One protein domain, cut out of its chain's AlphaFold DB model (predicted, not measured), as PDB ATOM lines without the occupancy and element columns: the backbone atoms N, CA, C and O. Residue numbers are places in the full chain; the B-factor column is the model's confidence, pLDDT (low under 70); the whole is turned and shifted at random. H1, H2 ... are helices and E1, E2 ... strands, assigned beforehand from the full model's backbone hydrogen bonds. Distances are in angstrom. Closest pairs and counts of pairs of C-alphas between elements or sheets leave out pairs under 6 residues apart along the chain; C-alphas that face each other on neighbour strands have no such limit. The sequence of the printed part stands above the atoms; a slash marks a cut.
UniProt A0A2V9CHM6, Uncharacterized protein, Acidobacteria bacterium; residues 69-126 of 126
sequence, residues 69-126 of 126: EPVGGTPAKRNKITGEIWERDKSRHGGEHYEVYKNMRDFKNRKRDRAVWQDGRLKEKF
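This is residues 69 to 126 of the 126 residues of an uncharacterized protein of Acidobacteria bacterium (UniProt A0A2V9CHM6). The domain is one strongly twisted sheet of five short antiparallel strands laid side by side in chain order, with one short helix, H1, packed on a face of it. Residues 69 and 70 pair antiparallel with residues 77 to 78 of E1, beyond the edge of the named sheet. The printed part has 58 residues, with one named helix and five named strands in the order E1 E2 E3 H1 E4 E5, and the sheet's order is E1 E2 E3 E4 E5. The class is mostly strand, though only 25 of the residues are in named elements. The whole is compact and rounded, with a radius of gyration of the C-alphas of 10.7 A and spans of 26 by 21 by 21 A.

E3, residues 97 to 101, is an inner strand of the sheet. Its neighbour E2, residues 85 to 88, is antiparallel to it at 155 degrees; N 87 and O 99 are 2.9 A apart, within hydrogen-bond range. On the other side of E3, E4, residues 114 to 117, is antiparallel at 153 degrees, with N 98 and O 116 2.7 A apart. The edge strands are E1, residues 77 to 79, and E5, residues 122 to 125. E1 is antiparallel to E2 at 142 degrees, with N 86 and O 77 2.7 A apart. E5 is antiparallel to E4 at 165 degrees, with N 115 and O 124 2.8 A apart. E1, E2 and E3 form a meander, each strand the antiparallel neighbour of the one before. E1 and E2, E2 and E3, and E4 and E5 are hairpins. From edge to edge the strands' lines turn by 88 degrees, and E1 and E5 are apart. H1, residues 104 to 108, is on the sheet at a height over the sheet of 7.4 A, only just over E3, with 3 of its 5 C-alphas falling on it. The closest C-alphas of H1 and E3 are those of Phe 107 and Tyr 101, 5.5 A apart. In H1 every O i to N i+4 pair is within hydrogen-bond range.

E1 begins at C-alpha 77, at (23.796, -9.708, 108.253), and is 6.7 A long. E2 measures 10.1 A, E3 13.1 A and E4 10.3 A. H1 is 6.2 A long and begins at C-alpha 104, at (22.268, -12.285, 98.328). E5 is 7.8 A long and ends at C-alpha 125, at (37.996, -3.183, 97.255).

The two C-alphas farthest apart are those of Ile 81 and His 93, 31.1 A. The printed part has no cut and no long link; E2 to E3 is short, and the other links are tight. The mean pLDDT of the printed part is 86.4, and residues 92 to 95 are under 70.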
ATOM      1  N   GLU A  69      19.643  -6.987 109.618       90.50
ATOM      2  CA  GLU A  69      18.936  -8.200 110.018       90.50
ATOM      3  C   GLU A  69      19.811  -9.431 109.784       90.50
ATOM      4  O   GLU A  69      20.643  -9.425 108.878       90.50
ATOM      5  N   PRO A  70      19.684 -10.488 110.597       91.94
ATOM      6  CA  PRO A  70      20.424 -11.719 110.366       91.94
ATOM      7  C   PRO A  70      19.956 -12.394 109.072       91.94
ATOM      8  O   PRO A  70      18.763 -12.428 108.764       91.94
ATOM      9  N   VAL A  71      20.897 -12.967 108.329       88.44
ATOM     10  CA  VAL A  71      20.579 -13.877 107.231       88.44
ATOM     11  C   VAL A  71      20.380 -15.275 107.816       88.44
ATOM     12  O   VAL A  71      21.233 -15.785 108.537       88.44
ATOM     13  N   GLY A  72      19.236 -15.901 107.534       87.75
ATOM     14  CA  GLY A  72      18.913 -17.228 108.064       87.75
ATOM     15  C   GLY A  72      19.974 -18.273 107.701       87.75
ATOM     16  O   GLY A  72      20.361 -18.391 106.540       87.75
ATOM     17  N   GLY A  73      20.441 -19.024 108.702       85.19
ATOM     18  CA  GLY A  73      21.413 -20.106 108.524       85.19
ATOM     19  C   GLY A  73      22.860 -19.662 108.287       85.19
ATOM     20  O   GLY A  73      23.713 -20.521 108.081       85.19
ATOM     21  N   THR A  74      23.169 -18.360 108.325       87.06
ATOM     22  CA  THR A  74      24.540 -17.858 108.143       87.06
ATOM     23  C   THR A  74      24.917 -16.827 109.214       87.06
ATOM     24  O   THR A  74      24.048 -16.197 109.814       87.06
ATOM     25  N   PRO A  75      26.220 -16.623 109.488       85.31
ATOM     26  CA  PRO A  75      26.676 -15.559 110.387       85.31
ATOM     27  C   PRO A  75      26.594 -14.157 109.752       85.31
ATOM     28  O   PRO A  75      27.023 -13.178 110.367       85.31
ATOM     29  N   ALA A  76      26.084 -14.052 108.522       90.81
ATOM     30  CA  ALA A  76      25.994 -12.805 107.790       90.81
ATOM     31  C   ALA A  76      24.766 -11.983 108.202       90.81
ATOM     32  O   ALA A  76      23.754 -12.494 108.691       90.81
ATOM     33  N   LYS A  77      24.851 -10.677 107.977       93.62
ATOM     34  CA  LYS A  77      23.796  -9.708 108.253       93.62
ATOM     35  C   LYS A  77      23.429  -8.974 106.972       93.62
ATOM     36  O   LYS A  77      24.305  -8.521 106.253       93.62
ATOM     37  N   ARG A  78      22.143  -8.823 106.686       92.44
ATOM     38  CA  ARG A  78      21.635  -8.048 105.554       92.44
ATOM     39  C   ARG A  78      21.324  -6.624 105.988       92.44
ATOM     40  O   ARG A  78      20.687  -6.426 107.017       92.44
ATOM     41  N   ASN A  79      21.743  -5.641 105.203       90.75
ATOM     42  CA  ASN A  79      21.294  -4.265 105.349       90.75
ATOM     43  C   ASN A  79      19.869  -4.140 104.779       90.75
ATOM     44  O   ASN A  79      19.639  -4.437 103.608       90.75
ATOM     45  N   LYS A  80      18.913  -3.688 105.594       86.69
ATOM     46  CA  LYS A  80      17.496  -3.527 105.220       86.69
ATOM     47  C   LYS A  80      17.267  -2.421 104.189       86.69
ATOM     48  O   LYS A  80      16.250  -2.432 103.507       86.69
ATOM     49  N   ILE A  81      18.183  -1.455 104.106       84.69
ATOM     50  CA  ILE A  81      18.069  -0.284 103.230       84.69
ATOM     51  C   ILE A  81      18.671  -0.594 101.858       84.69
ATOM     52  O   ILE A  81      18.027  -0.365 100.838       84.69
ATOM     53  N   THR A  82      19.902  -1.113 101.830       83.94
ATOM     54  CA  THR A  82      20.652  -1.338 100.581       83.94
ATOM     55  C   THR A  82      20.504  -2.754 100.028       83.94
ATOM     56  O   THR A  82      20.725  -2.967  98.840       83.94
ATOM     57  N   GLY A  83      20.130  -3.731 100.859       86.88
ATOM     58  CA  GLY A  83      20.092  -5.149 100.488       86.88
ATOM     59  C   GLY A  83      21.464  -5.836 100.465       86.88
ATOM     60  O   GLY A  83      21.539  -7.027 100.155       86.88
ATOM     61  N   GLU A  84      22.533  -5.115 100.816       92.38
ATOM     62  CA  GLU A  84      23.891  -5.653 100.916       92.38
ATOM     63  C   GLU A  84      23.985  -6.693 102.034       92.38
ATOM     64  O   GLU A  84      23.342  -6.572 103.080       92.38
ATOM     65  N   ILE A  85      24.826  -7.702 101.833       92.88
ATOM     66  CA  ILE A  85      25.110  -8.733 102.828       92.88
ATOM     67  C   ILE A  85      26.495  -8.473 103.413       92.88
ATOM     68  O   ILE A  85      27.461  -8.301 102.686       92.88
ATOM     69  N   TRP A  86      26.572  -8.439 104.733       92.88
ATOM     70  CA  TRP A  86      27.759  -8.149 105.521       92.88
ATOM     71  C   TRP A  86      28.097  -9.381 106.355       92.88
ATOM     72  O   TRP A  86      27.375  -9.715 107.297       92.88
ATOM     73  N   GLU A  87      29.182 -10.068 106.026       91.81
ATOM     74  CA  GLU A  87      29.654 -11.234 106.771       91.81
ATOM     75  C   GLU A  87      30.882 -10.865 107.597       91.81
ATOM     76  O   GLU A  87      31.795 -10.216 107.101       91.81
ATOM     77  N   ARG A  88      30.901 -11.245 108.877       89.19
ATOM     78  CA  ARG A  88      32.088 -11.050 109.714       89.19
ATOM     79  C   ARG A  88      33.136 -12.084 109.307       89.19
ATOM     80  O   ARG A  88      32.850 -13.280 109.403       89.19
ATOM     81  N   ASP A  89      34.325 -11.631 108.914       83.38
ATOM     82  CA  ASP A  89      35.444 -12.543 108.687       83.38
ATOM     83  C   ASP A  89      35.847 -13.196 110.020       83.38
ATOM     84  O   ASP A  89      35.937 -12.542 111.061       83.38
ATOM     85  N   LYS A  90      36.032 -14.518 109.994       72.31
ATOM     86  CA  LYS A  90      36.395 -15.339 111.160       72.31
ATOM     87  C   LYS A  90      37.878 -15.700 111.177       72.31
ATOM     88  O   LYS A  90      38.302 -16.482 112.031       72.31
ATOM     89  N   SER A  91      38.659 -15.189 110.230       72.00
ATOM     90  CA  SER A  91      40.077 -15.505 110.118       72.00
ATOM     91  C   SER A  91      40.822 -15.158 111.407       72.00
ATOM     92  O   SER A  91      40.837 -14.013 111.857       72.00
ATOM     93  N   ARG A  92      41.503 -16.160 111.980       64.06
ATOM     94  CA  ARG A  92      42.247 -16.074 113.254       64.06
ATOM     95  C   ARG A  92      43.360 -15.011 113.246       64.06
ATOM     96  O   ARG A  92      43.806 -14.591 114.306       64.06
ATOM     97  N   HIS A  93      43.777 -14.582 112.053       64.31
ATOM     98  CA  HIS A  93      44.839 -13.604 111.802       64.31
ATOM     99  C   HIS A  93      44.337 -12.312 111.120       64.31
ATOM    100  O   HIS A  93      45.141 -11.439 110.812       64.31
ATOM    101  N   GLY A  94      43.030 -12.185 110.844       56.34
ATOM    102  CA  GLY A  94      42.486 -11.190 109.903       56.34
ATOM    103  C   GLY A  94      41.968  -9.874 110.497       56.34
ATOM    104  O   GLY A  94      41.649  -8.960 109.733       56.34
ATOM    105  N   GLY A  95      41.886  -9.754 111.828       66.31
ATOM    106  CA  GLY A  95      41.260  -8.616 112.520       66.31
ATOM    107  C   GLY A  95      39.734  -8.538 112.326       66.31
ATOM    108  O   GLY A  95      39.179  -9.169 111.427       66.31
ATOM    109  N   GLU A  96      39.033  -7.760 113.163       81.25
ATOM    110  CA  GLU A  96      37.569  -7.605 113.066       81.25
ATOM    111  C   GLU A  96      37.184  -6.737 111.855       81.25
ATOM    112  O   GLU A  96      37.111  -5.508 111.926       81.25
ATOM    113  N   HIS A  97      36.922  -7.387 110.722       88.38
ATOM    114  CA  HIS A  97      36.378  -6.750 109.529       88.38
ATOM    115  C   HIS A  97      35.218  -7.547 108.935       88.38
ATOM    116  O   HIS A  97      34.959  -8.707 109.273       88.38
ATOM    117  N   TYR A  98      34.481  -6.866 108.072       90.38
ATOM    118  CA  TYR A  98      33.327  -7.360 107.360       90.38
ATOM    119  C   TYR A  98      33.647  -7.506 105.880       90.38
ATOM    120  O   TYR A  98      34.133  -6.575 105.237       90.38
ATOM    121  N   GLU A  99      33.310  -8.663 105.335       91.94
ATOM    122  CA  GLU A  99      33.181  -8.860 103.903       91.94
ATOM    123  C   GLU A  99      31.803  -8.371 103.466       91.94
ATOM    124  O   GLU A  99      30.773  -8.808 103.994       91.94
ATOM    125  N   VAL A 100      31.782  -7.450 102.507       92.19
ATOM    126  CA  VAL A 100      30.555  -6.844 102.001       92.19
ATOM    127  C   VAL A 100      30.271  -7.370 100.602       92.19
ATOM    128  O   VAL A 100      31.102  -7.315  99.691       92.19
ATOM    129  N   TYR A 101      29.054  -7.871 100.442       92.75
ATOM    130  CA  TYR A 101      28.506  -8.401  99.209       92.75
ATOM    131  C   TYR A 101      27.340  -7.517  98.782       92.75
ATOM    132  O   TYR A 101      26.467  -7.180  99.586       92.75
ATOM    133  N   LYS A 102      27.275  -7.187  97.494       89.69
ATOM    134  CA  LYS A 102      26.260  -6.276  96.955       89.69
ATOM    135  C   LYS A 102      24.827  -6.785  97.146       89.69
ATOM    136  O   LYS A 102      23.901  -5.995  97.287       89.69
ATOM    137  N   ASN A 103      24.629  -8.100  97.111       88.44
ATOM    138  CA  ASN A 103      23.322  -8.736  97.250       88.44
ATOM    139  C   ASN A 103      23.462 -10.212  97.678       88.44
ATOM    140  O   ASN A 103      24.556 -10.775  97.731       88.44
ATOM    141  N   MET A 104      22.326 -10.868  97.939       87.88
ATOM    142  CA  MET A 104      22.268 -12.285  98.328       87.88
ATOM    143  C   MET A 104      22.819 -13.247  97.261       87.88
ATOM    144  O   MET A 104      23.325 -14.315  97.598       87.88
ATOM    145  N   ARG A 105      22.708 -12.907  95.971       89.25
ATOM    146  CA  ARG A 105      23.239 -13.741  94.881       89.25
ATOM    147  C   ARG A 105      24.766 -13.739  94.907       89.25
ATOM    148  O   ARG A 105      25.368 -14.805  94.857       89.25
ATOM    149  N   ASP A 106      25.370 -12.566  95.048       90.06
ATOM    150  CA  ASP A 106      26.819 -12.397  95.144       90.06
ATOM    151  C   ASP A 106      27.366 -13.045  96.419       90.06
ATOM    152  O   ASP A 106      28.391 -13.720  96.369       90.06
ATOM    153  N   PHE A 107      26.623 -12.962  97.527       90.06
ATOM    154  CA  PHE A 107      26.933 -13.687  98.760       90.06
ATOM    155  C   PHE A 107      26.984 -15.209  98.558       90.06
ATOM    156  O   PHE A 107      27.962 -15.855  98.934       90.06
ATOM    157  N   LYS A 108      25.974 -15.790  97.898       89.38
ATOM    158  CA  LYS A 108      25.957 -17.229  97.578       89.38
ATOM    159  C   LYS A 108      27.101 -17.636  96.653       89.38
ATOM    160  O   LYS A 108      27.671 -18.706  96.826       89.38
ATOM    161  N   ASN A 109      27.457 -16.767  95.713       92.06
ATOM    162  CA  ASN A 109      28.562 -16.985  94.783       92.06
ATOM    163  C   ASN A 109      29.934 -16.627  95.375       92.06
ATOM    164  O   ASN A 109      30.926 -16.691  94.656       92.06
ATOM    165  N   ARG A 110      30.000 -16.207  96.651       89.19
ATOM    166  CA  ARG A 110      31.220 -15.721  97.316       89.19
ATOM    167  C   ARG A 110      31.935 -14.598  96.546       89.19
ATOM    168  O   ARG A 110      33.144 -14.417  96.663       89.19
ATOM    169  N   LYS A 111      31.175 -13.801  95.788       90.56
ATOM    170  CA  LYS A 111      31.681 -12.664  95.017       90.56
ATOM    171  C   LYS A 111      31.663 -11.399  95.875       90.56
ATOM    172  O   LYS A 111      30.646 -10.714  95.966       90.56
ATOM    173  N   ARG A 112      32.791 -11.124  96.525       90.94
ATOM    174  CA  ARG A 112      32.984  -9.948  97.385       90.94
ATOM    175  C   ARG A 112      33.059  -8.675  96.545       90.94
ATOM    176  O   ARG A 112      33.648  -8.691  95.471       90.94
ATOM    177  N   ASP A 113      32.461  -7.598  97.046       90.62
ATOM    178  CA  ASP A 113      32.559  -6.262  96.440       90.62
ATOM    179  C   ASP A 113      33.654  -5.444  97.138       90.62
ATOM    180  O   ASP A 113      34.546  -4.880  96.507       90.62
ATOM    181  N   ARG A 114      33.633  -5.440  98.476       92.12
ATOM    182  CA  ARG A 114      34.624  -4.751  99.307       92.12
ATOM    183  C   ARG A 114      34.769  -5.394 100.679       92.12
ATOM    184  O   ARG A 114      33.907  -6.153 101.121       92.12
ATOM    185  N   ALA A 115      35.844  -5.044 101.369       90.06
ATOM    186  CA  ALA A 115      36.079  -5.346 102.770       90.06
ATOM    187  C   ALA A 115      36.088  -4.047 103.586       90.06
ATOM    188  O   ALA A 115      36.690  -3.049 103.183       90.06
ATOM    189  N   VAL A 116      35.431  -4.060 104.744       90.62
ATOM    190  CA  VAL A 116      35.254  -2.886 105.610       90.62
ATOM    191  C   VAL A 116      35.596  -3.261 107.047       90.62
ATOM    192  O   VAL A 116      35.094  -4.254 107.563       90.62
ATOM    193  N   TRP A 117      36.444  -2.484 107.713       89.38
ATOM    194  CA  TRP A 117      36.757  -2.659 109.132       89.38
ATOM    195  C   TRP A 117      35.522  -2.445 110.013       89.38
ATOM    196  O   TRP A 117      34.552  -1.808 109.611       89.38
ATOM    197  N   GLN A 118      35.526  -2.979 111.235       87.38
ATOM    198  CA  GLN A 118      34.393  -2.843 112.159       87.38
ATOM    199  C   GLN A 118      34.011  -1.386 112.464       87.38
ATOM    200  O   GLN A 118      32.826  -1.095 112.655       87.38
ATOM    201  N   ASP A 119      35.001  -0.494 112.482       82.38
ATOM    202  CA  ASP A 119      34.813   0.941 112.673       82.38
ATOM    203  C   ASP A 119      34.095   1.602 111.489       82.38
ATOM    204  O   ASP A 119      33.550   2.680 111.676       82.38
ATOM    205  N   GLY A 120      34.030   0.936 110.330       84.38
ATOM    206  CA  GLY A 120      33.412   1.395 109.088       84.38
ATOM    207  C   GLY A 120      34.402   1.920 108.055       84.38
ATOM    208  O   GLY A 120      33.984   2.329 106.972       84.38
ATOM    209  N   ARG A 121      35.708   1.904 108.335       86.56
ATOM    210  CA  ARG A 121      36.717   2.299 107.346       86.56
ATOM    211  C   ARG A 121      36.854   1.239 106.260       86.56
ATOM    212  O   ARG A 121      36.881   0.042 106.540       86.56
ATOM    213  N   LEU A 122      36.991   1.677 105.012       86.94
ATOM    214  CA  LEU A 122      37.275   0.778 103.897       86.94
ATOM    215  C   LEU A 122      38.642   0.112 104.112       86.94
ATOM    216  O   LEU A 122      39.638   0.797 104.333       86.94
ATOM    217  N   LYS A 123      38.679  -1.221 104.056       86.12
ATOM    218  CA  LYS A 123      39.918  -2.002 104.114       86.12
ATOM    219  C   LYS A 123      40.479  -2.207 102.714       86.12
ATOM    220  O   LYS A 123      41.621  -1.861 102.448       86.12
ATOM    221  N   GLU A 124      39.661  -2.775 101.836       86.69
ATOM    222  CA  GLU A 124      40.058  -3.183 100.491       86.69
ATOM    223  C   GLU A 124      38.828  -3.231  99.583       86.69
ATOM    224  O   GLU A 124      37.704  -3.429 100.052       86.69
ATOM    225  N   LYS A 125      39.031  -3.049  98.279       89.06
ATOM    226  CA  LYS A 125      37.996  -3.183  97.255       89.06
ATOM    227  C   LYS A 125      38.476  -4.166  96.189       89.06
ATOM    228  O   LYS A 125      39.644  -4.096  95.813       89.06
ATOM    229  N   PHE A 126      37.587  -5.051  95.742       83.12
ATOM    230  CA  PHE A 126      37.885  -6.127  94.792       83.12
ATOM    231  C   PHE A 126      37.384  -5.817  93.376       83.12
ATOM    232  O   PHE A 126      36.487  -4.950  93.228       83.12
TER     233      PHE A 126